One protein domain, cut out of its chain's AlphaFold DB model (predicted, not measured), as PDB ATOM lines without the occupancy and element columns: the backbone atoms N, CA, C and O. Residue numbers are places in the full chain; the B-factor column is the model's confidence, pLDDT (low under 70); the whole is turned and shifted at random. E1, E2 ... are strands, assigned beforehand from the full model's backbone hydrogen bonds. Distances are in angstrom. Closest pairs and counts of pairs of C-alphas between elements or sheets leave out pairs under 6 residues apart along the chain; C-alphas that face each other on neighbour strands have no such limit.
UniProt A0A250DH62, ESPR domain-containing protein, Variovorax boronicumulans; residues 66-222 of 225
ATOM      1  N   GLU A  66     -21.359  -4.853 -37.481       96.38
ATOM      2  CA  GLU A  66     -20.735  -4.086 -36.403       96.38
ATOM      3  C   GLU A  66     -21.670  -3.975 -35.214       96.38
ATOM      4  O   GLU A  66     -22.868  -3.739 -35.354       96.38
ATOM      5  N   VAL A  67     -21.096  -4.128 -34.027       95.88
ATOM      6  CA  VAL A  67     -21.812  -4.097 -32.761       95.88
ATOM      7  C   VAL A  67     -21.081  -3.151 -31.822       95.88
ATOM      8  O   VAL A  67     -19.856  -3.214 -31.712       95.88
ATOM      9  N   GLN A  68     -21.820  -2.266 -31.158       96.31
ATOM     10  CA  GLN A  68     -21.268  -1.326 -30.185       96.31
ATOM     11  C   GLN A  68     -22.163  -1.247 -28.948       96.31
ATOM     12  O   GLN A  68     -23.390  -1.253 -29.044       96.31
ATOM     13  N   GLY A  69     -21.541  -1.126 -27.776       95.12
ATOM     14  CA  GLY A  69     -22.247  -0.931 -26.514       95.12
ATOM     15  C   GLY A  69     -23.053  -2.151 -26.059       95.12
ATOM     16  O   GLY A  69     -22.589  -3.292 -26.119       95.12
ATOM     17  N   ALA A  70     -24.250  -1.903 -25.534       96.31
ATOM     18  CA  ALA A  70     -25.077  -2.909 -24.876       96.31
ATOM     19  C   ALA A  70     -25.910  -3.731 -25.872       96.31
ATOM     20  O   ALA A  70     -27.136  -3.612 -25.916       96.31
ATOM     21  N   VAL A  71     -25.246  -4.578 -26.660       98.06
ATOM     22  CA  VAL A  71     -25.889  -5.584 -27.518       98.06
ATOM     23  C   VAL A  71     -25.648  -6.977 -26.958       98.06
ATOM     24  O   VAL A  71     -24.527  -7.341 -26.599       98.06
ATOM     25  N   TRP A  72     -26.717  -7.754 -26.874       97.81
ATOM     26  CA  TRP A  72     -26.751  -9.029 -26.181       97.81
ATOM     27  C   TRP A  72     -27.560 -10.057 -26.965       97.81
ATOM     28  O   TRP A  72     -28.411  -9.725 -27.785       97.81
ATOM     29  N   THR A  73     -27.317 -11.322 -26.662       97.19
ATOM     30  CA  THR A  73     -28.106 -12.464 -27.124       97.19
ATOM     31  C   THR A  73     -28.576 -13.269 -25.922       97.19
ATOM     32  O   THR A  73     -28.039 -13.129 -24.815       97.19
ATOM     33  N   GLY A  74     -29.604 -14.083 -26.116       95.81
ATOM     34  CA  GLY A  74     -30.151 -14.912 -25.052       95.81
ATOM     35  C   GLY A  74     -31.384 -15.692 -25.496       95.81
ATOM     36  O   GLY A  74     -31.708 -15.693 -26.682       95.81
ATOM     37  N   PRO A  75     -32.067 -16.370 -24.567       92.44
ATOM     38  CA  PRO A  75     -33.281 -17.118 -24.876       92.44
ATOM     39  C   PRO A  75     -34.423 -16.198 -25.341       92.44
ATOM     40  O   PRO A  75     -34.498 -15.036 -24.943       92.44
ATOM     41  N   ASP A  76     -35.342 -16.752 -26.134       77.19
ATOM     42  CA  ASP A  76     -36.428 -16.024 -26.824       77.19
ATOM     43  C   ASP A  76     -37.370 -15.275 -25.877       77.19
ATOM     44  O   ASP A  76     -37.865 -14.189 -26.171       77.19
ATOM     45  N   TRP A  77     -37.573 -15.841 -24.693       71.88
ATOM     46  CA  TRP A  77     -38.403 -15.280 -23.639       71.88
ATOM     47  C   TRP A  77     -37.595 -15.286 -22.351       71.88
ATOM     48  O   TRP A  77     -37.687 -16.203 -21.536       71.88
ATOM     49  N   GLY A  78     -36.732 -14.289 -22.193       75.50
ATOM     50  CA  GLY A  78     -35.879 -14.207 -21.021       75.50
ATOM     51  C   GLY A  78     -35.009 -12.966 -20.992       75.50
ATOM     52  O   GLY A  78     -35.073 -12.092 -21.853       75.50
ATOM     53  N   THR A  79     -34.200 -12.886 -19.945       87.06
ATOM     54  CA  THR A  79     -33.219 -11.820 -19.792       87.06
ATOM     55  C   THR A  79     -32.060 -12.019 -20.767       87.06
ATOM     56  O   THR A  79     -31.656 -13.163 -20.992       87.06
ATOM     57  N   PRO A  80     -31.465 -10.935 -21.283       93.50
ATOM     58  CA  PRO A  80     -30.216 -11.009 -22.034       93.50
ATOM     59  C   PRO A  80     -29.132 -11.754 -21.238       93.50
ATOM     60  O   PRO A  80     -28.937 -11.463 -20.058       93.50
ATOM     61  N   THR A  81     -28.435 -12.718 -21.852       94.69
ATOM     62  CA  THR A  81     -27.461 -13.579 -21.143       94.69
ATOM     63  C   THR A  81     -26.025 -13.379 -21.602       94.69
ATOM     64  O   THR A  81     -25.103 -13.457 -20.793       94.69
ATOM     65  N   THR A  82     -25.809 -13.135 -22.895       95.88
ATOM     66  CA  THR A  82     -24.469 -13.113 -23.490       95.88
ATOM     67  C   THR A  82     -24.249 -11.823 -24.259       95.88
ATOM     68  O   THR A  82     -24.895 -11.593 -25.281       95.88
ATOM     69  N   GLN A  83     -23.328 -10.986 -23.782       95.25
ATOM     70  CA  GLN A  83     -22.960  -9.755 -24.472       95.25
ATOM     71  C   GLN A  83     -22.167 -10.068 -25.741       95.25
ATOM     72  O   GLN A  83     -21.266 -10.910 -25.741       95.25
ATOM     73  N   VAL A  84     -22.474  -9.355 -26.819       94.81
ATOM     74  CA  VAL A  84     -21.758  -9.461 -28.091       94.81
ATOM     75  C   VAL A  84     -20.609  -8.456 -28.075       94.81
ATOM     76  O   VAL A  84     -20.814  -7.256 -28.223       94.81
ATOM     77  N   LEU A  85     -19.393  -8.953 -27.843       84.50
ATOM     78  CA  LEU A  85     -18.190  -8.126 -27.660       84.50
ATOM     79  C   LEU A  85     -17.331  -7.981 -28.924       84.50
ATOM     80  O   LEU A  85     -16.363  -7.228 -28.928       84.50
ATOM     81  N   LEU A  86     -17.649  -8.726 -29.980       86.44
ATOM     82  CA  LEU A  86     -16.872  -8.790 -31.216       86.44
ATOM     83  C   LEU A  86     -17.787  -8.593 -32.421       86.44
ATOM     84  O   LEU A  86     -18.987  -8.840 -32.334       86.44
ATOM     85  N   GLN A  87     -17.195  -8.194 -33.547       90.31
ATOM     86  CA  GLN A  87     -17.878  -8.109 -34.837       90.31
ATOM     87  C   GLN A  87     -18.289  -9.516 -35.306       90.31
ATOM     88  O   GLN A  87     -17.408 -10.343 -35.566       90.31
ATOM     89  N   PRO A  88     -19.593  -9.819 -35.410       91.19
ATOM     90  CA  PRO A  88     -20.043 -11.114 -35.895       91.19
ATOM     91  C   PRO A  88     -19.706 -11.308 -37.377       91.19
ATOM     92  O   PRO A  88     -19.750 -10.372 -38.179       91.19
ATOM     93  N   ALA A  89     -19.397 -12.546 -37.758       91.25
ATOM     94  CA  ALA A  89     -19.239 -12.906 -39.162       91.25
ATOM     95  C   ALA A  89     -20.604 -12.959 -39.865       91.25
ATOM     96  O   ALA A  89     -21.598 -13.349 -39.260       91.25
ATOM     97  N   SER A  90     -20.640 -12.613 -41.153       93.12
ATOM     98  CA  SER A  90     -21.810 -12.833 -42.012       93.12
ATOM     99  C   SER A  90     -21.725 -14.222 -42.672       93.12
ATOM    100  O   SER A  90     -20.677 -14.531 -43.245       93.12
ATOM    101  N   PRO A  91     -22.788 -15.048 -42.649       95.19
ATOM    102  CA  PRO A  91     -24.062 -14.815 -41.971       95.19
ATOM    103  C   PRO A  91     -23.955 -14.994 -40.448       95.19
ATOM    104  O   PRO A  91     -23.367 -15.965 -39.968       95.19
ATOM    105  N   TRP A  92     -24.595 -14.105 -39.688       96.44
ATOM    106  CA  TRP A  92     -24.732 -14.239 -38.240       96.44
ATOM    107  C   TRP A  92     -26.068 -14.901 -37.909       96.44
ATOM    108  O   TRP A  92     -27.116 -14.259 -37.925       96.44
ATOM    109  N   ASN A  93     -26.034 -16.206 -37.646       95.94
ATOM    110  CA  ASN A  93     -27.216 -16.991 -37.300       95.94
ATOM    111  C   ASN A  93     -27.222 -17.316 -35.801       95.94
ATOM    112  O   ASN A  93     -26.312 -17.981 -35.306       95.94
ATOM    113  N   LEU A  94     -28.260 -16.870 -35.094       94.75
ATOM    114  CA  LEU A  94     -28.454 -17.100 -33.661       94.75
ATOM    115  C   LEU A  94     -29.298 -18.346 -33.348       94.75
ATOM    116  O   LEU A  94     -29.702 -18.546 -32.205       94.75
ATOM    117  N   SER A  95     -29.566 -19.194 -34.344       92.38
ATOM    118  CA  SER A  95     -30.309 -20.456 -34.195       92.38
ATOM    119  C   SER A  95     -31.683 -20.271 -33.545       92.38
ATOM    120  O   SER A  95     -32.116 -21.091 -32.744       92.38
ATOM    121  N   GLY A  96     -32.350 -19.164 -33.877       90.50
ATOM    122  CA  GLY A  96     -33.645 -18.802 -33.309       90.50
ATOM    123  C   GLY A  96     -33.581 -18.076 -31.967       90.50
ATOM    124  O   GLY A  96     -34.638 -17.688 -31.518       90.50
ATOM    125  N   SER A  97     -32.401 -17.835 -31.384       95.38
ATOM    126  CA  SER A  97     -32.253 -17.096 -30.116       95.38
ATOM    127  C   SER A  97     -32.632 -15.616 -30.249       95.38
ATOM    128  O   SER A  97     -32.506 -15.024 -31.330       95.38
ATOM    129  N   ALA A  98     -33.001 -14.980 -29.136       97.19
ATOM    130  CA  ALA A  98     -33.264 -13.550 -29.074       97.19
ATOM    131  C   ALA A  98     -32.008 -12.698 -29.298       97.19
ATOM    132  O   ALA A  98     -30.911 -13.001 -28.815       97.19
ATOM    133  N   LEU A  99     -32.218 -11.567 -29.970       97.75
ATOM    134  CA  LEU A  99     -31.250 -10.485 -30.116       97.75
ATOM    135  C   LEU A  99     -31.758  -9.244 -29.379       97.75
ATOM    136  O   LEU A  99     -32.873  -8.784 -29.620       97.75
ATOM    137  N   PHE A 100     -30.928  -8.679 -28.511       98.25
ATOM    138  CA  PHE A 100     -31.249  -7.498 -27.721       98.25
ATOM    139  C   PHE A 100     -30.261  -6.382 -28.047       98.25
ATOM    140  O   PHE A 100     -29.051  -6.552 -27.906       98.25
ATOM    141  N   VAL A 101     -30.764  -5.226 -28.458       98.31
ATOM    142  CA  VAL A 101     -29.968  -4.041 -28.786       98.31
ATOM    143  C   VAL A 101     -30.408  -2.916 -27.860       98.31
ATOM    144  O   VAL A 101     -31.549  -2.472 -27.933       98.31
ATOM    145  N   GLY A 102     -29.524  -2.466 -26.972       97.50
ATOM    146  CA  GLY A 102     -29.862  -1.509 -25.917       97.50
ATOM    147  C   GLY A 102     -30.493  -2.204 -24.712       97.50
ATOM    148  O   GLY A 102     -31.711  -2.356 -24.641       97.50
ATOM    149  N   VAL A 103     -29.647  -2.622 -23.769       96.50
ATOM    150  CA  VAL A 103     -30.019  -3.314 -22.523       96.50
ATOM    151  C   VAL A 103     -29.399  -2.582 -21.338       96.50
ATOM    152  O   VAL A 103     -28.207  -2.281 -21.368       96.50
ATOM    153  N   GLY A 104     -30.179  -2.353 -20.283       95.31
ATOM    154  CA  GLY A 104     -29.751  -1.662 -19.067       95.31
ATOM    155  C   GLY A 104     -30.038  -0.156 -19.065       95.31
ATOM    156  O   GLY A 104     -29.970   0.531 -20.083       95.31
ATOM    157  N   ASN A 105     -30.358   0.380 -17.887       96.44
ATOM    158  CA  ASN A 105     -30.664   1.801 -17.708       96.44
ATOM    159  C   ASN A 105     -29.444   2.678 -18.053       96.44
ATOM    160  O   ASN A 105     -28.340   2.435 -17.562       96.44
ATOM    161  N   GLY A 106     -29.640   3.675 -18.922       95.38
ATOM    162  CA  GLY A 106     -28.591   4.586 -19.383       95.38
ATOM    163  C   GLY A 106     -27.604   3.962 -20.372       95.38
ATOM    164  O   GLY A 106     -26.675   4.633 -20.817       95.38
ATOM    165  N   GLN A 107     -27.783   2.688 -20.727       97.81
ATOM    166  CA  GLN A 107     -26.945   2.005 -21.701       97.81
ATOM    167  C   GLN A 107     -27.479   2.214 -23.115       97.81
ATOM    168  O   GLN A 107     -28.689   2.276 -23.348       97.81
ATOM    169  N   THR A 108     -26.551   2.269 -24.068       98.25
ATOM    170  CA  THR A 108     -26.870   2.342 -25.492       98.25
ATOM    171  C   THR A 108     -26.259   1.155 -26.223       98.25
ATOM    172  O   THR A 108     -25.091   0.833 -26.003       98.25
ATOM    173  N   GLY A 109     -27.045   0.488 -27.065       98.25
ATOM    174  CA  GLY A 109     -26.579  -0.555 -27.975       98.25
ATOM    175  C   GLY A 109     -26.805  -0.138 -29.423       98.25
ATOM    176  O   GLY A 109     -27.892   0.331 -29.757       98.25
ATOM    177  N   HIS A 110     -25.795  -0.333 -30.267       97.94
ATOM    178  CA  HIS A 110     -25.883  -0.126 -31.709       97.94
ATOM    179  C   HIS A 110     -25.542  -1.412 -32.455       97.94
ATOM    180  O   HIS A 110     -24.542  -2.068 -32.151       97.94
ATOM    181  N   LEU A 111     -26.350  -1.732 -33.459       98.31
ATOM    182  CA  LEU A 111     -26.099  -2.805 -34.413       98.31
ATOM    183  C   LEU A 111     -26.136  -2.235 -35.831       98.31
ATOM    184  O   LEU A 111     -27.119  -1.611 -36.221       98.31
ATOM    185  N   PHE A 112     -25.093  -2.498 -36.611       97.75
ATOM    186  CA  PHE A 112     -25.020  -2.121 -38.018       97.75
ATOM    187  C   PHE A 112     -24.928  -3.379 -38.880       97.75
ATOM    188  O   PHE A 112     -23.967  -4.149 -38.786       97.75
ATOM    189  N   ILE A 113     -25.918  -3.565 -39.748       97.75
ATOM    190  CA  ILE A 113     -25.968  -4.622 -40.758       97.75
ATOM    191  C   ILE A 113     -25.712  -3.952 -42.107       97.75
ATOM    192  O   ILE A 113     -26.578  -3.267 -42.651       97.75
ATOM    193  N   ARG A 114     -24.486  -4.103 -42.614       96.06
ATOM    194  CA  ARG A 114     -23.992  -3.408 -43.812       96.06
ATOM    195  C   ARG A 114     -24.259  -4.193 -45.102       96.06
ATOM    196  O   ARG A 114     -24.785  -5.304 -45.070       96.06
ATOM    197  N   ALA A 115     -23.869  -3.633 -46.250       95.56
ATOM    198  CA  ALA A 115     -24.145  -4.206 -47.566       95.56
ATOM    199  C   ALA A 115     -23.699  -5.676 -47.667       95.56
ATOM    200  O   ALA A 115     -22.573  -6.029 -47.310       95.56
ATOM    201  N   GLY A 116     -24.594  -6.539 -48.149       94.94
ATOM    202  CA  GLY A 116     -24.370  -7.982 -48.270       94.94
ATOM    203  C   GLY A 116     -24.305  -8.769 -46.951       94.94
ATOM    204  O   GLY A 116     -24.172  -9.993 -46.998       94.94
ATOM    205  N   ALA A 117     -24.376  -8.121 -45.782       96.69
ATOM    206  CA  ALA A 117     -24.388  -8.812 -44.496       96.69
ATOM    207  C   ALA A 117     -25.738  -9.494 -44.244       96.69
ATOM    208  O   ALA A 117     -26.784  -8.970 -44.623       96.69
ATOM    209  N   GLN A 118     -25.717 -10.648 -43.579       97.50
ATOM    210  CA  GLN A 118     -26.921 -11.404 -43.247       97.50
ATOM    211  C   GLN A 118     -26.987 -11.681 -41.748       97.50
ATOM    212  O   GLN A 118     -26.033 -12.211 -41.178       97.50
ATOM    213  N   VAL A 119     -28.120 -11.365 -41.125       98.38
ATOM    214  CA  VAL A 119     -28.417 -11.699 -39.726       98.38
ATOM    215  C   VAL A 119     -29.712 -12.495 -39.672       98.38
ATOM    216  O   VAL A 119     -30.700 -12.104 -40.293       98.38
ATOM    217  N   VAL A 120     -29.715 -13.603 -38.934       97.81
ATOM    218  CA  VAL A 120     -30.911 -14.415 -38.689       97.81
ATOM    219  C   VAL A 120     -31.030 -14.710 -37.204       97.81
ATOM    220  O   VAL A 120     -30.096 -15.228 -36.588       97.81
ATOM    221  N   ASN A 121     -32.184 -14.398 -36.626       97.12
ATOM    222  CA  ASN A 121     -32.440 -14.616 -35.210       97.12
ATOM    223  C   ASN A 121     -33.914 -14.926 -34.927       97.12
ATOM    224  O   ASN A 121     -34.743 -15.003 -35.832       97.12
ATOM    225  N   GLY A 122     -34.178 -15.132 -33.641       96.50
ATOM    226  CA  GLY A 122     -35.475 -15.348 -33.026       96.50
ATOM    227  C   GLY A 122     -36.425 -14.161 -33.093       96.50
ATOM    228  O   GLY A 122     -36.815 -13.636 -34.135       96.50
ATOM    229  N   ILE A 123     -36.724 -13.701 -31.889       96.88
ATOM    230  CA  ILE A 123     -37.283 -12.393 -31.589       96.88
ATOM    231  C   ILE A 123     -36.165 -11.346 -31.498       96.88
ATOM    232  O   ILE A 123     -35.013 -11.660 -31.174       96.88
ATOM    233  N   THR A 124     -36.498 -10.087 -31.748       97.88
ATOM    234  CA  THR A 124     -35.590  -8.963 -31.510       97.88
ATOM    235  C   THR A 124     -36.218  -7.936 -30.590       97.88
ATOM    236  O   THR A 124     -37.368  -7.550 -30.781       97.88
ATOM    237  N   TYR A 125     -35.409  -7.413 -29.672       98.19
ATOM    238  CA  TYR A 125     -35.734  -6.246 -28.866       98.19
ATOM    239  C   TYR A 125     -34.744  -5.114 -29.137       98.19
ATOM    240  O   TYR A 125     -33.536  -5.290 -28.981       98.19
ATOM    241  N   VAL A 126     -35.251  -3.935 -29.489       98.62
ATOM    242  CA  VAL A 126     -34.457  -2.710 -29.651       98.62
ATOM    243  C   VAL A 126     -34.927  -1.697 -28.608       98.62
ATOM    244  O   VAL A 126     -36.066  -1.250 -28.669       98.62
ATOM    245  N   GLY A 127     -34.096  -1.364 -27.621       98.12
ATOM    246  CA  GLY A 127     -34.497  -0.597 -26.434       98.12
ATOM    247  C   GLY A 127     -35.317  -1.452 -25.464       98.12
ATOM    248  O   GLY A 127     -36.536  -1.281 -25.344       98.12
ATOM    249  N   TYR A 128     -34.657  -2.413 -24.811       97.56
ATOM    250  CA  TYR A 128     -35.304  -3.469 -24.022       97.56
ATOM    251  C   TYR A 128     -35.815  -2.991 -22.653       97.56
ATOM    252  O   TYR A 128     -36.962  -3.274 -22.295       97.56
ATOM    253  N   ASP A 129     -34.988  -2.243 -21.915       97.25
ATOM    254  CA  ASP A 129     -35.263  -1.779 -20.546       97.25
ATOM    255  C   ASP A 129     -35.620  -0.291 -20.494       97.25
ATOM    256  O   ASP A 129     -35.180   0.500 -21.334       97.25
ATOM    257  N   ALA A 130     -36.338   0.125 -19.451       97.94
ATOM    258  CA  ALA A 130     -36.573   1.540 -19.180       97.94
ATOM    259  C   ALA A 130     -35.245   2.311 -19.052       97.94
ATOM    260  O   ALA A 130     -34.338   1.920 -18.316       97.94
ATOM    261  N   GLY A 131     -35.132   3.417 -19.792       97.38
ATOM    262  CA  GLY A 131     -33.914   4.231 -19.857       97.38
ATOM    263  C   GLY A 131     -32.793   3.662 -20.737       97.38
ATOM    264  O   GLY A 131     -31.760   4.313 -20.858       97.38
ATOM    265  N   SER A 132     -32.968   2.486 -21.353       98.31
ATOM    266  CA  SER A 132     -32.039   1.973 -22.371       98.31
ATOM    267  C   SER A 132     -32.326   2.583 -23.747       98.31
ATOM    268  O   SER A 132     -33.469   2.947 -24.052       98.31
ATOM    269  N   THR A 133     -31.291   2.672 -24.584       98.75
ATOM    270  CA  THR A 133     -31.410   3.088 -25.989       98.75
ATOM    271  C   THR A 133     -30.871   2.000 -26.912       98.75
ATOM    272  O   THR A 133     -29.722   1.581 -26.789       98.75
ATOM    273  N   GLY A 134     -31.696   1.525 -27.837       98.75
ATOM    274  CA  GLY A 134     -31.299   0.592 -28.886       98.75
ATOM    275  C   GLY A 134     -31.382   1.246 -30.254       98.75
ATOM    276  O   GLY A 134     -32.375   1.906 -30.559       98.75
ATOM    277  N   VAL A 135     -30.368   1.038 -31.086       98.81
ATOM    278  CA  VAL A 135     -30.340   1.538 -32.462       98.81
ATOM    279  C   VAL A 135     -29.882   0.428 -33.396       98.81
ATOM    280  O   VAL A 135     -28.831  -0.176 -33.180       98.81
ATOM    281  N   VAL A 136     -30.653   0.167 -34.447       98.81
ATOM    282  CA  VAL A 136     -30.277  -0.772 -35.505       98.81
ATOM    283  C   VAL A 136     -30.318  -0.073 -36.850       98.81
ATOM    284  O   VAL A 136     -31.336   0.502 -37.220       98.81
ATOM    285  N   GLU A 137     -29.229  -0.169 -37.601       98.62
ATOM    286  CA  GLU A 137     -29.169   0.278 -38.988       98.62
ATOM    287  C   GLU A 137     -28.991  -0.935 -39.899       98.62
ATOM    288  O   GLU A 137     -28.020  -1.688 -39.771       98.62
ATOM    289  N   VAL A 138     -29.921  -1.119 -40.831       98.50
ATOM    290  CA  VAL A 138     -29.839  -2.140 -41.876       98.50
ATOM    291  C   VAL A 138     -29.724  -1.421 -43.205       98.50
ATOM    292  O   VAL A 138     -30.696  -0.853 -43.708       98.50
ATOM    293  N   GLY A 139     -28.516  -1.412 -43.757       95.69
ATOM    294  CA  GLY A 139     -28.174  -0.523 -44.853       95.69
ATOM    295  C   GLY A 139     -27.249  -1.148 -45.882       95.69
ATOM    296  O   GLY A 139     -26.218  -1.737 -45.560       95.69
ATOM    297  N   GLY A 140     -27.595  -0.937 -47.148       92.19
ATOM    298  CA  GLY A 140     -26.781  -1.301 -48.299       92.19
ATOM    299  C   GLY A 140     -27.357  -2.468 -49.090       92.19
ATOM    300  O   GLY A 140     -28.051  -3.337 -48.562       92.19
ATOM    301  N   ALA A 141     -27.047  -2.486 -50.387       92.38
ATOM    302  CA  ALA A 141     -27.574  -3.482 -51.307       92.38
ATOM    303  C   ALA A 141     -27.248  -4.901 -50.818       92.38
ATOM    304  O   ALA A 141     -26.096  -5.227 -50.520       92.38
ATOM    305  N   GLY A 142     -28.277  -5.742 -50.725       93.75
ATOM    306  CA  GLY A 142     -28.140  -7.130 -50.289       93.75
ATOM    307  C   GLY A 142     -27.932  -7.322 -48.784       93.75
ATOM    308  O   GLY A 142     -27.737  -8.461 -48.373       93.75
ATOM    309  N   ALA A 143     -27.981  -6.269 -47.958       97.69
ATOM    310  CA  ALA A 143     -28.085  -6.430 -46.507       97.69
ATOM    311  C   ALA A 143     -29.421  -7.108 -46.167       97.69
ATOM    312  O   ALA A 143     -30.463  -6.706 -46.696       97.69
ATOM    313  N   GLN A 144     -29.395  -8.144 -45.329       98.06
ATOM    314  CA  GLN A 144     -30.573  -8.925 -44.949       98.06
ATOM    315  C   GLN A 144     -30.642  -9.110 -43.436       98.06
ATOM    316  O   GLN A 144     -29.655  -9.492 -42.803       98.06
ATOM    317  N   TRP A 145     -31.830  -8.916 -42.871       98.62
ATOM    318  CA  TRP A 145     -32.100  -9.230 -41.471       98.62
ATOM    319  C   TRP A 145     -33.423  -9.978 -41.325       98.62
ATOM    320  O   TRP A 145     -34.490  -9.433 -41.605       98.62
ATOM    321  N   GLY A 146     -33.348 -11.245 -40.928       98.06
ATOM    322  CA  GLY A 146     -34.505 -12.122 -40.797       98.06
ATOM    323  C   GLY A 146     -34.785 -12.516 -39.353       98.06
ATOM    324  O   GLY A 146     -33.938 -13.114 -38.691       98.06
ATOM    325  N   MET A 147     -36.006 -12.257 -38.906       97.06
ATOM    326  CA  MET A 147     -36.564 -12.746 -37.652       97.06
ATOM    327  C   MET A 147     -37.625 -13.796 -37.952       97.06
ATOM    328  O   MET A 147     -38.485 -13.591 -38.811       97.06
ATOM    329  N   ASN A 148     -37.590 -14.915 -37.236       94.94
ATOM    330  CA  ASN A 148     -38.658 -15.917 -37.307       94.94
ATOM    331  C   ASN A 148     -39.795 -15.649 -36.297       94.94
ATOM    332  O   ASN A 148     -40.836 -16.296 -36.392       94.94
ATOM    333  N   VAL A 149     -39.608 -14.706 -35.365       95.75
ATOM    334  CA  VAL A 149     -40.644 -14.203 -34.446       95.75
ATOM    335  C   VAL A 149     -40.815 -12.689 -34.664       95.75
ATOM    336  O   VAL A 149     -40.838 -12.223 -35.804       95.75
ATOM    337  N   ASP A 150     -40.946 -11.907 -33.598       96.25
ATOM    338  CA  ASP A 150     -41.348 -10.511 -33.666       96.25
ATOM    339  C   ASP A 150     -40.146  -9.570 -33.662       96.25
ATOM    340  O   ASP A 150     -39.106  -9.824 -33.048       96.25
ATOM    341  N   LEU A 151     -40.319  -8.430 -34.324       98.12
ATOM    342  CA  LEU A 151     -39.476  -7.262 -34.124       98.12
ATOM    343  C   LEU A 151     -40.168  -6.328 -33.127       98.12
ATOM    344  O   LEU A 151     -41.207  -5.744 -33.441       98.12
ATOM    345  N   ILE A 152     -39.581  -6.163 -31.942       98.31
ATOM    346  CA  ILE A 152     -40.064  -5.244 -30.909       98.31
ATOM    347  C   ILE A 152     -39.106  -4.059 -30.807       98.31
ATOM    348  O   ILE A 152     -37.946  -4.201 -30.413       98.31
ATOM    349  N   VAL A 153     -39.601  -2.869 -31.134       98.75
ATOM    350  CA  VAL A 153     -38.833  -1.619 -31.107       98.75
ATOM    351  C   VAL A 153     -39.421  -0.697 -30.047       98.75
ATOM    352  O   VAL A 153     -40.597  -0.348 -30.091       98.75
ATOM    353  N   GLY A 154     -38.596  -0.304 -29.084       98.38
ATOM    354  CA  GLY A 154     -39.009   0.415 -27.887       98.38
ATOM    355  C   GLY A 154     -39.917  -0.442 -27.016       98.38
ATOM    356  O   GLY A 154     -41.114  -0.168 -26.941       98.38
ATOM    357  N   ARG A 155     -39.365  -1.482 -26.373       97.25
ATOM    358  CA  ARG A 155     -40.132  -2.307 -25.426       97.25
ATOM    359  C   ARG A 155     -40.546  -1.463 -24.221       97.25
ATOM    360  O   ARG A 155     -41.680  -1.018 -24.163       97.25
ATOM    361  N   ALA A 156     -39.597  -1.182 -23.332       97.94
ATOM    362  CA  ALA A 156     -39.738  -0.214 -22.241       97.94
ATOM    363  C   ALA A 156     -38.751   0.961 -22.383       97.94
ATOM    364  O   ALA A 156     -38.884   1.976 -21.701       97.94
ATOM    365  N   GLY A 157     -37.750   0.821 -23.259       98.44
ATOM    366  CA  GLY A 157     -36.760   1.848 -23.574       98.44
ATOM    367  C   GLY A 157     -37.079   2.618 -24.850       98.44
ATOM    368  O   GLY A 157     -38.202   2.599 -25.361       98.44
ATOM    369  N   THR A 158     -36.057   3.283 -25.385       98.81
ATOM    370  CA  THR A 158     -36.118   3.926 -26.703       98.81
ATOM    371  C   THR A 158     -35.452   3.026 -27.736       98.81
ATOM    372  O   THR A 158     -34.283   2.680 -27.589       98.81
ATOM    373  N   GLY A 159     -36.189   2.635 -28.769       98.81
ATOM    374  CA  GLY A 159     -35.686   1.846 -29.885       98.81
ATOM    375  C   GLY A 159     -35.817   2.594 -31.205       98.81
ATOM    376  O   GLY A 159     -36.861   3.195 -31.474       98.81
ATOM    377  N   ALA A 160     -34.783   2.520 -32.034       98.88
ATOM    378  CA  ALA A 160     -34.780   3.039 -33.395       98.88
ATOM    379  C   ALA A 160     -34.271   1.972 -34.372       98.88
ATOM    380  O   ALA A 160     -33.248   1.335 -34.116       98.88
ATOM    381  N   VAL A 161     -34.981   1.779 -35.483       98.88
ATOM    382  CA  VAL A 161     -34.570   0.894 -36.578       98.88
ATOM    383  C   VAL A 161     -34.655   1.652 -37.895       98.88
ATOM    384  O   VAL A 161     -35.735   2.097 -38.275       98.88
ATOM    385  N   ASP A 162     -33.544   1.745 -38.615       98.81
ATOM    386  CA  ASP A 162     -33.488   2.371 -39.934       98.81
ATOM    387  C   ASP A 162     -33.143   1.328 -41.001       98.81
ATOM    388  O   ASP A 162     -32.087   0.697 -40.959       98.81
ATOM    389  N   ILE A 163     -34.038   1.157 -41.974       98.69
ATOM    390  CA  ILE A 163     -33.884   0.246 -43.112       98.69
ATOM    391  C   ILE A 163     -33.697   1.091 -44.365       98.69
ATOM    392  O   ILE A 163     -34.612   1.804 -44.787       98.69
ATOM    393  N   ASN A 164     -32.509   1.022 -44.963       97.88
ATOM    394  CA  ASN A 164     -32.115   1.935 -46.028       97.88
ATOM    395  C   ASN A 164     -31.284   1.277 -47.142       97.88
ATOM    396  O   ASN A 164     -30.876   0.119 -47.055       97.88
ATOM    397  N   ASN A 165     -31.065   2.023 -48.229       95.00
ATOM    398  CA  ASN A 165     -30.116   1.691 -49.297       95.00
ATOM    399  C   ASN A 165     -30.273   0.281 -49.914       95.00
ATOM    400  O   ASN A 165     -29.275  -0.362 -50.243       95.00
ATOM    401  N   GLY A 166     -31.505  -0.208 -50.089       95.25
ATOM    402  CA  GLY A 166     -31.770  -1.509 -50.717       95.25
ATOM    403  C   GLY A 166     -31.658  -2.720 -49.782       95.25
ATOM    404  O   GLY A 166     -31.509  -3.846 -50.260       95.25
ATOM    405  N   ALA A 167     -31.679  -2.497 -48.466       98.00
ATOM    406  CA  ALA A 167     -31.725  -3.553 -47.462       98.00
ATOM    407  C   ALA A 167     -33.111  -4.209 -47.355       98.00
ATOM    408  O   ALA A 167     -34.133  -3.536 -47.509       98.00
ATOM    409  N   ALA A 168     -33.153  -5.496 -47.005       98.38
ATOM    410  CA  ALA A 168     -34.406  -6.191 -46.723       98.38
ATOM    411  C   ALA A 168     -34.444  -6.737 -45.294       98.38
ATOM    412  O   ALA A 168     -33.506  -7.386 -44.828       98.38
ATOM    413  N   VAL A 169     -35.559  -6.491 -44.615       98.69
ATOM    414  CA  VAL A 169     -35.855  -7.017 -43.283       98.69
ATOM    415  C   VAL A 169     -37.136  -7.834 -43.346       98.69
ATOM    416  O   VAL A 169     -38.093  -7.429 -44.008       98.69
ATOM    417  N   SER A 170     -37.183  -8.964 -42.646       98.31
ATOM    418  CA  SER A 170     -38.395  -9.778 -42.533       98.31
ATOM    419  C   SER A 170     -38.666 -10.198 -41.096       98.31
ATOM    420  O   SER A 170     -37.731 -10.595 -40.406       98.31
ATOM    421  N   SER A 171     -39.927 -10.174 -40.669       97.69
ATOM    422  CA  SER A 171     -40.346 -10.653 -39.344       97.69
ATOM    423  C   SER A 171     -41.723 -11.322 -39.381       97.69
ATOM    424  O   SER A 171     -42.496 -11.111 -40.318       97.69
ATOM    425  N   LEU A 172     -42.051 -12.105 -38.348       95.75
ATOM    426  CA  LEU A 172     -43.401 -12.638 -38.153       95.75
ATOM    427  C   LEU A 172     -44.348 -11.525 -37.691       95.75
ATOM    428  O   LEU A 172     -45.324 -11.236 -38.368       95.75
ATOM    429  N   GLY A 173     -44.031 -10.828 -36.601       95.62
ATOM    430  CA  GLY A 173     -44.777  -9.671 -36.090       95.62
ATOM    431  C   GLY A 173     -43.919  -8.408 -35.980       95.62
ATOM    432  O   GLY A 173     -42.690  -8.436 -36.141       95.62
ATOM    433  N   GLY A 174     -44.574  -7.276 -35.732       97.06
ATOM    434  CA  GLY A 174     -43.918  -5.995 -35.486       97.06
ATOM    435  C   GLY A 174     -44.645  -5.194 -34.415       97.06
ATOM    436  O   GLY A 174     -45.843  -4.954 -34.545       97.06
ATOM    437  N   LEU A 175     -43.935  -4.755 -33.375       98.00
ATOM    438  CA  LEU A 175     -44.489  -3.902 -32.322       98.00
ATOM    439  C   LEU A 175     -43.579  -2.695 -32.080       98.00
ATOM    440  O   LEU A 175     -42.387  -2.843 -31.808       98.00
ATOM    441  N   LEU A 176     -44.153  -1.496 -32.159       98.50
ATOM    442  CA  LEU A 176     -43.461  -0.218 -31.972       98.50
ATOM    443  C   LEU A 176     -44.044   0.498 -30.750       98.50
ATOM    444  O   LEU A 176     -45.197   0.927 -30.786       98.50
ATOM    445  N   GLY A 177     -43.259   0.634 -29.679       98.06
ATOM    446  CA  GLY A 177     -43.702   1.226 -28.411       98.06
ATOM    447  C   GLY A 177     -44.623   0.294 -27.618       98.06
ATOM    448  O   GLY A 177     -45.825   0.544 -27.537       98.06
ATOM    449  N   LEU A 178     -44.072  -0.790 -27.061       96.94
ATOM    450  CA  LEU A 178     -44.855  -1.870 -26.440       96.94
ATOM    451  C   LEU A 178     -45.401  -1.500 -25.052       96.94
ATOM    452  O   LEU A 178     -46.616  -1.506 -24.853       96.94
ATOM    453  N   ASP A 179     -44.515  -1.187 -24.110       97.44
ATOM    454  CA  ASP A 179     -44.850  -0.921 -22.710       97.44
ATOM    455  C   ASP A 179     -45.015   0.583 -22.450       97.44
ATOM    456  O   ASP A 179     -44.589   1.431 -23.237       97.44
ATOM    457  N   ASN A 180     -45.611   0.934 -21.306       97.44
ATOM    458  CA  ASN A 180     -45.737   2.328 -20.883       97.44
ATOM    459  C   ASN A 180     -44.354   3.003 -20.806       97.44
ATOM    460  O   ASN A 180     -43.444   2.508 -20.141       97.44
ATOM    461  N   GLY A 181     -44.202   4.142 -21.481       95.44
ATOM    462  CA  GLY A 181     -42.925   4.854 -21.609       95.44
ATOM    463  C   GLY A 181     -41.986   4.321 -22.700       95.44
ATOM    464  O   GLY A 181     -41.025   5.015 -23.037       95.44
ATOM    465  N   GLY A 182     -42.280   3.159 -23.296       98.44
ATOM    466  CA  GLY A 182     -41.560   2.623 -24.448       98.44
ATOM    467  C   GLY A 182     -41.742   3.502 -25.686       98.44
ATOM    468  O   GLY A 182     -42.847   3.968 -25.980       98.44
ATOM    469  N   LYS A 183     -40.653   3.751 -26.416       98.81
ATOM    470  CA  LYS A 183     -40.641   4.599 -27.617       98.81
ATOM    471  C   LYS A 183     -40.018   3.846 -28.776       98.81
ATOM    472  O   LYS A 183     -38.806   3.648 -28.786       98.81
ATOM    473  N   GLY A 184     -40.832   3.422 -29.734       98.81
ATOM    474  CA  GLY A 184     -40.381   2.695 -30.914       98.81
ATOM    475  C   GLY A 184     -40.446   3.548 -32.169       98.81
ATOM    476  O   GLY A 184     -41.507   4.072 -32.489       98.81
ATOM    477  N   THR A 185     -39.341   3.670 -32.899       98.88
ATOM    478  CA  THR A 185     -39.317   4.300 -34.228       98.88
ATOM    479  C   THR A 185     -38.741   3.331 -35.249       98.88
ATOM    480  O   THR A 185     -37.661   2.786 -35.030       98.88
ATOM    481  N   LEU A 186     -39.440   3.129 -36.365       98.81
ATOM    482  CA  LEU A 186     -38.926   2.369 -37.500       98.81
ATOM    483  C   LEU A 186     -39.086   3.176 -38.785       98.81
ATOM    484  O   LEU A 186     -40.178   3.652 -39.100       98.81
ATOM    485  N   THR A 187     -37.994   3.305 -39.529       98.81
ATOM    486  CA  THR A 187     -37.947   3.998 -40.815       98.81
ATOM    487  C   THR A 187     -37.621   3.006 -41.921       98.81
ATOM    488  O   THR A 187     -36.645   2.263 -41.822       98.81
ATOM    489  N   VAL A 188     -38.390   3.025 -43.010       98.62
ATOM    490  CA  VAL A 188     -38.054   2.323 -44.255       98.62
ATOM    491  C   VAL A 188     -37.925   3.343 -45.376       98.62
ATOM    492  O   VAL A 188     -38.913   3.951 -45.797       98.62
ATOM    493  N   ALA A 189     -36.700   3.543 -45.856       98.06
ATOM    494  CA  ALA A 189     -36.381   4.622 -46.778       98.06
ATOM    495  C   ALA A 189     -35.491   4.174 -47.937       98.06
ATOM    496  O   ALA A 189     -34.503   3.474 -47.751       98.06
ATOM    497  N   GLY A 190     -35.781   4.678 -49.134       96.50
ATOM    498  CA  GLY A 190     -34.974   4.424 -50.325       96.50
ATOM    499  C   GLY A 190     -35.529   3.288 -51.180       96.50
ATOM    500  O   GLY A 190     -36.114   2.326 -50.689       96.50
ATOM    501  N   ALA A 191     -35.349   3.411 -52.494       95.75
ATOM    502  CA  ALA A 191     -35.814   2.409 -53.441       95.75
ATOM    503  C   ALA A 191     -35.154   1.048 -53.171       95.75
ATOM    504  O   ALA A 191     -33.937   0.952 -53.013       95.75
ATOM    505  N   GLY A 192     -35.971  -0.005 -53.136       95.50
ATOM    506  CA  GLY A 192     -35.524  -1.373 -52.863       95.50
ATOM    507  C   GLY A 192     -35.357  -1.708 -51.380       95.50
ATOM    508  O   GLY A 192     -35.093  -2.864 -51.073       95.50
ATOM    509  N   SER A 193     -35.523  -0.744 -50.468       98.31
ATOM    510  CA  SER A 193     -35.568  -1.028 -49.033       98.31
ATOM    511  C   SER A 193     -36.931  -1.569 -48.629       98.31
ATOM    512  O   SER A 193     -37.959  -0.956 -48.935       98.31
ATOM    513  N   THR A 194     -36.949  -2.704 -47.934       98.38
ATOM    514  CA  THR A 194     -38.197  -3.397 -47.597       98.38
ATOM    515  C   THR A 194     -38.234  -3.876 -46.157       98.38
ATOM    516  O   THR A 194     -37.261  -4.454 -45.673       98.38
ATOM    517  N   TRP A 195     -39.396  -3.750 -45.521       98.50
ATOM    518  CA  TRP A 195     -39.759  -4.545 -44.352       98.50
ATOM    519  C   TRP A 195     -40.967  -5.426 -44.677       98.50
ATOM    520  O   TRP A 195     -42.066  -4.935 -44.936       98.50
ATOM    521  N   THR A 196     -40.750  -6.738 -44.691       97.94
ATOM    522  CA  THR A 196     -41.781  -7.738 -44.970       97.94
ATOM    523  C   THR A 196     -42.193  -8.416 -43.678       97.94
ATOM    524  O   THR A 196     -41.481  -9.264 -43.143       97.94
ATOM    525  N   ASN A 197     -43.359  -8.046 -43.181       95.56
ATOM    526  CA  ASN A 197     -43.983  -8.669 -42.036       95.56
ATOM    527  C   ASN A 197     -45.056  -9.670 -42.500       95.56
ATOM    528  O   ASN A 197     -45.850  -9.361 -43.388       95.56
ATOM    529  N   THR A 198     -45.102 -10.875 -41.931       94.25
ATOM    530  CA  THR A 198     -46.100 -11.899 -42.315       94.25
ATOM    531  C   THR A 198     -47.296 -11.991 -41.365       94.25
ATOM    532  O   THR A 198     -48.240 -12.726 -41.644       94.25
ATOM    533  N   GLY A 199     -47.294 -11.218 -40.284       93.00
ATOM    534  CA  GLY A 199     -48.338 -11.149 -39.270       93.00
ATOM    535  C   GLY A 199     -48.855  -9.723 -39.084       93.00
ATOM    536  O   GLY A 199     -49.082  -8.997 -40.056       93.00
ATOM    537  N   ALA A 200     -49.096  -9.340 -37.828       93.62
ATOM    538  CA  ALA A 200     -49.601  -8.019 -37.477       93.62
ATOM    539  C   ALA A 200     -48.466  -7.019 -37.207       93.62
ATOM    540  O   ALA A 200     -47.457  -7.349 -36.577       93.62
ATOM    541  N   ILE A 201     -48.694  -5.769 -37.618       95.50
ATOM    542  CA  ILE A 201     -47.889  -4.611 -37.227       95.50
ATOM    543  C   ILE A 201     -48.722  -3.755 -36.272       95.50
ATOM    544  O   ILE A 201     -49.797  -3.280 -36.634       95.50
ATOM    545  N   ILE A 202     -48.208  -3.532 -35.065       96.44
ATOM    546  CA  ILE A 202     -48.819  -2.687 -34.038       96.44
ATOM    547  C   ILE A 202     -47.929  -1.459 -33.835       96.44
ATOM    548  O   ILE A 202     -46.777  -1.572 -33.409       96.44
ATOM    549  N   VAL A 203     -48.471  -0.275 -34.129       97.44
ATOM    550  CA  VAL A 203     -47.789   1.013 -33.944       97.44
ATOM    551  C   VAL A 203     -48.439   1.758 -32.783       97.44
ATOM    552  O   VAL A 203     -49.558   2.242 -32.916       97.44
ATOM    553  N   GLY A 204     -47.734   1.844 -31.654       94.06
ATOM    554  CA  GLY A 204     -48.250   2.406 -30.406       94.06
ATOM    555  C   GLY A 204     -49.069   1.384 -29.619       94.06
ATOM    556  O   GLY A 204     -50.290   1.354 -29.725       94.06
ATOM    557  N   GLY A 205     -48.388   0.542 -28.836       93.00
ATOM    558  CA  GLY A 205     -49.017  -0.338 -27.848       93.00
ATOM    559  C   GLY A 205     -49.468   0.454 -26.617       93.00
ATOM    560  O   GLY A 205     -50.348   1.306 -26.698       93.00
ATOM    561  N   GLN A 206     -48.849   0.202 -25.462       97.19
ATOM    562  CA  GLN A 206     -48.997   1.082 -24.292       97.19
ATOM    563  C   GLN A 206     -48.020   2.269 -24.317       97.19
ATOM    564  O   GLN A 206     -48.128   3.179 -23.494       97.19
ATOM    565  N   GLY A 207     -47.046   2.244 -25.229       98.06
ATOM    566  CA  GLY A 207     -46.059   3.295 -25.436       98.06
ATOM    567  C   GLY A 207     -46.354   4.160 -26.661       98.06
ATOM    568  O   GLY A 207     -47.486   4.282 -27.127       98.06
ATOM    569  N   THR A 208     -45.308   4.779 -27.203       98.56
ATOM    570  CA  THR A 208     -45.374   5.561 -28.445       98.56
ATOM    571  C   THR A 208     -44.648   4.825 -29.559       98.56
ATOM    572  O   THR A 208     -43.460   4.526 -29.435       98.56
ATOM    573  N   GLY A 209     -45.352   4.554 -30.654       98.38
ATOM    574  CA  GLY A 209     -44.789   3.969 -31.864       98.38
ATOM    575  C   GLY A 209     -44.846   4.944 -33.034       98.38
ATOM    576  O   GLY A 209     -45.844   5.640 -33.207       98.38
ATOM    577  N   THR A 210     -43.807   4.939 -33.863       98.62
ATOM    578  CA  THR A 210     -43.757   5.668 -35.132       98.62
ATOM    579  C   THR A 210     -43.224   4.740 -36.216       98.62
ATOM    580  O   THR A 210     -42.151   4.158 -36.065       98.62
ATOM    581  N   LEU A 211     -43.958   4.630 -37.322       98.31
ATOM    582  CA  LEU A 211     -43.520   3.948 -38.535       98.31
ATOM    583  C   LEU A 211     -43.505   4.952 -39.687       98.31
ATOM    584  O   LEU A 211     -44.548   5.499 -40.042       98.31
ATOM    585  N   SER A 212     -42.335   5.168 -40.277       98.44
ATOM    586  CA  SER A 212     -42.140   6.092 -41.395       98.44
ATOM    587  C   SER A 212     -41.707   5.328 -42.637       98.44
ATOM    588  O   SER A 212     -40.722   4.596 -42.611       98.44
ATOM    589  N   VAL A 213     -42.418   5.526 -43.747       98.12
ATOM    590  CA  VAL A 213     -42.084   4.921 -45.043       98.12
ATOM    591  C   VAL A 213     -42.007   6.020 -46.086       98.12
ATOM    592  O   VAL A 213     -42.979   6.743 -46.301       98.12
ATOM    593  N   HIS A 214     -40.849   6.184 -46.720       96.94
ATOM    594  CA  HIS A 214     -40.650   7.251 -47.700       96.94
ATOM    595  C   HIS A 214     -39.550   6.911 -48.714       96.94
ATOM    596  O   HIS A 214     -38.923   5.855 -48.671       96.94
ATOM    597  N   SER A 215     -39.321   7.808 -49.676       96.62
ATOM    598  CA  SER A 215     -38.250   7.690 -50.679       96.62
ATOM    599  C   SER A 215     -38.242   6.362 -51.462       96.62
ATOM    600  O   SER A 215     -37.183   5.906 -51.883       96.62
ATOM    601  N   GLY A 216     -39.405   5.728 -51.650       95.50
ATOM    602  CA  GLY A 216     -39.543   4.451 -52.362       95.50
ATOM    603  C   GLY A 216     -39.327   3.189 -51.515       95.50
ATOM    604  O   GLY A 216     -39.301   2.097 -52.087       95.50
ATOM    605  N   GLY A 217     -39.186   3.323 -50.192       97.50
ATOM    606  CA  GLY A 217     -39.212   2.195 -49.262       97.50
ATOM    607  C   GLY A 217     -40.587   1.521 -49.221       97.50
ATOM    608  O   GLY A 217     -41.598   2.141 -49.560       97.50
ATOM    609  N   GLN A 218     -40.632   0.249 -48.831       98.06
ATOM    610  CA  GLN A 218     -41.862  -0.547 -48.831       98.06
ATOM    611  C   GLN A 218     -42.030  -1.320 -47.527       98.06
ATOM    612  O   GLN A 218     -41.085  -1.919 -47.015       98.06
ATOM    613  N   VAL A 219     -43.258  -1.347 -47.020       97.75
ATOM    614  CA  VAL A 219     -43.657  -2.194 -45.895       97.75
ATOM    615  C   VAL A 219     -44.819  -3.060 -46.350       97.75
ATOM    616  O   VAL A 219     -45.755  -2.557 -46.972       97.75
ATOM    617  N   SER A 220     -44.760  -4.351 -46.050       95.31
ATOM    618  CA  SER A 220     -45.881  -5.274 -46.236       95.31
ATOM    619  C   SER A 220     -46.182  -5.988 -44.925       95.31
ATOM    620  O   SER A 220     -45.270  -6.247 -44.145       95.31
ATOM    621  N   SER A 221     -47.459  -6.270 -44.675       92.06
ATOM    622  CA  SER A 221     -47.943  -7.003 -43.503       92.06
ATOM    623  C   SER A 221     -48.902  -8.103 -43.944       92.06
ATOM    624  O   SER A 221     -49.740  -7.867 -44.816       92.06
ATOM    625  N   GLY A 222     -48.808  -9.285 -43.334       82.50
ATOM    626  CA  GLY A 222     -49.693 -10.420 -43.623       82.50
ATOM    627  C   GLY A 222     -51.005 -10.425 -42.832       82.50
ATOM    628  O   GLY A 222     -51.868 -11.257 -43.097       82.50
TER     629      GLY A 222
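This is residues 66 to 222 of the 225 residues of the protein "ESPR domain-containing protein" of Variovorax boronicumulans (UniProt A0A250DH62). The chain is wound in stacked turns, a three-sided solenoid whose walls are three sheets, with each turn from E3 E4 E5 to E15 E16 E17 adding one strand to each wall. At one end of the stack lie E1 and E2, which run against their neighbours, and the long link of residues 75 to 97 runs round that end. The printed part has 157 residues with no named helix and 17 strands, E1 to E17 in order, and its class is all strand. The sheets E1 E4 E7 E10 E13 E16 and E2 E3 E6 E9 E12 E15 are mixed, and E5 E8 E11 E14 E17 is all parallel. The whole is compact, with a radius of gyration of the C-alphas of 13.7 A and spans of 36 by 35 by 23 A.

E1, residues 66 to 69, runs on into E2, residues 71 to 74, at 96 degrees. E2 and E3, residues 98 to 101, form a hairpin, antiparallel at 163 degrees, with N 100 and O 72 2.8 A apart. Residues 72 to 73 of E2 also pair antiparallel with residues 82 to 83. E4, residues 108 to 113, is antiparallel to E1 at 178 degrees, with N 110 and O 68 2.9 A apart. Residues 119 to 120 of E5, residues 118 to 121, pair parallel with residues 92 to 93. E6, residues 124 to 126, is parallel to E3, with N 125 and O 99 2.9 A apart. E7, residues 133 to 139, is parallel to E4, with N 111 and O 135 2.9 A apart. E8, residues 144 to 147, is parallel to E5, with N 119 and O 144 2.9 A apart. Parallel neighbours continue these sheets: E9, 150 to 153, E12, 173 to 176, and E15, 201 to 203, after E6; E10, 158 to 164, E13, 183 to 189, and E16, 208 to 214, after E7; E11, 168 to 171, E14, 194 to 197, and E17, 218 to 220, after E8. The sheet E1 E4 E7 E10 E13 E16 and the sheet E5 E8 E11 E14 E17 form a sandwich, two sheets face to face, in which the parts that face each other are 9.7 A apart centre to centre and their best planes are 42 degrees apart.

E1 begins at C-alpha 66 (-20.735, -4.086, -36.403). E4 is 16.8 A long, E7 19.5 A, E10 19.8 A, E13 19.6 A and E16 19.9 A. E17 ends at C-alpha 220 (-45.881, -5.274, -46.236).

The farthest C-alphas, of Thr 81 and Gly 216, are 38.0 A apart. The printed part has no cut. The link E2 to E3, 23 residues, is long. No printed residue is under 70 in pLDDT.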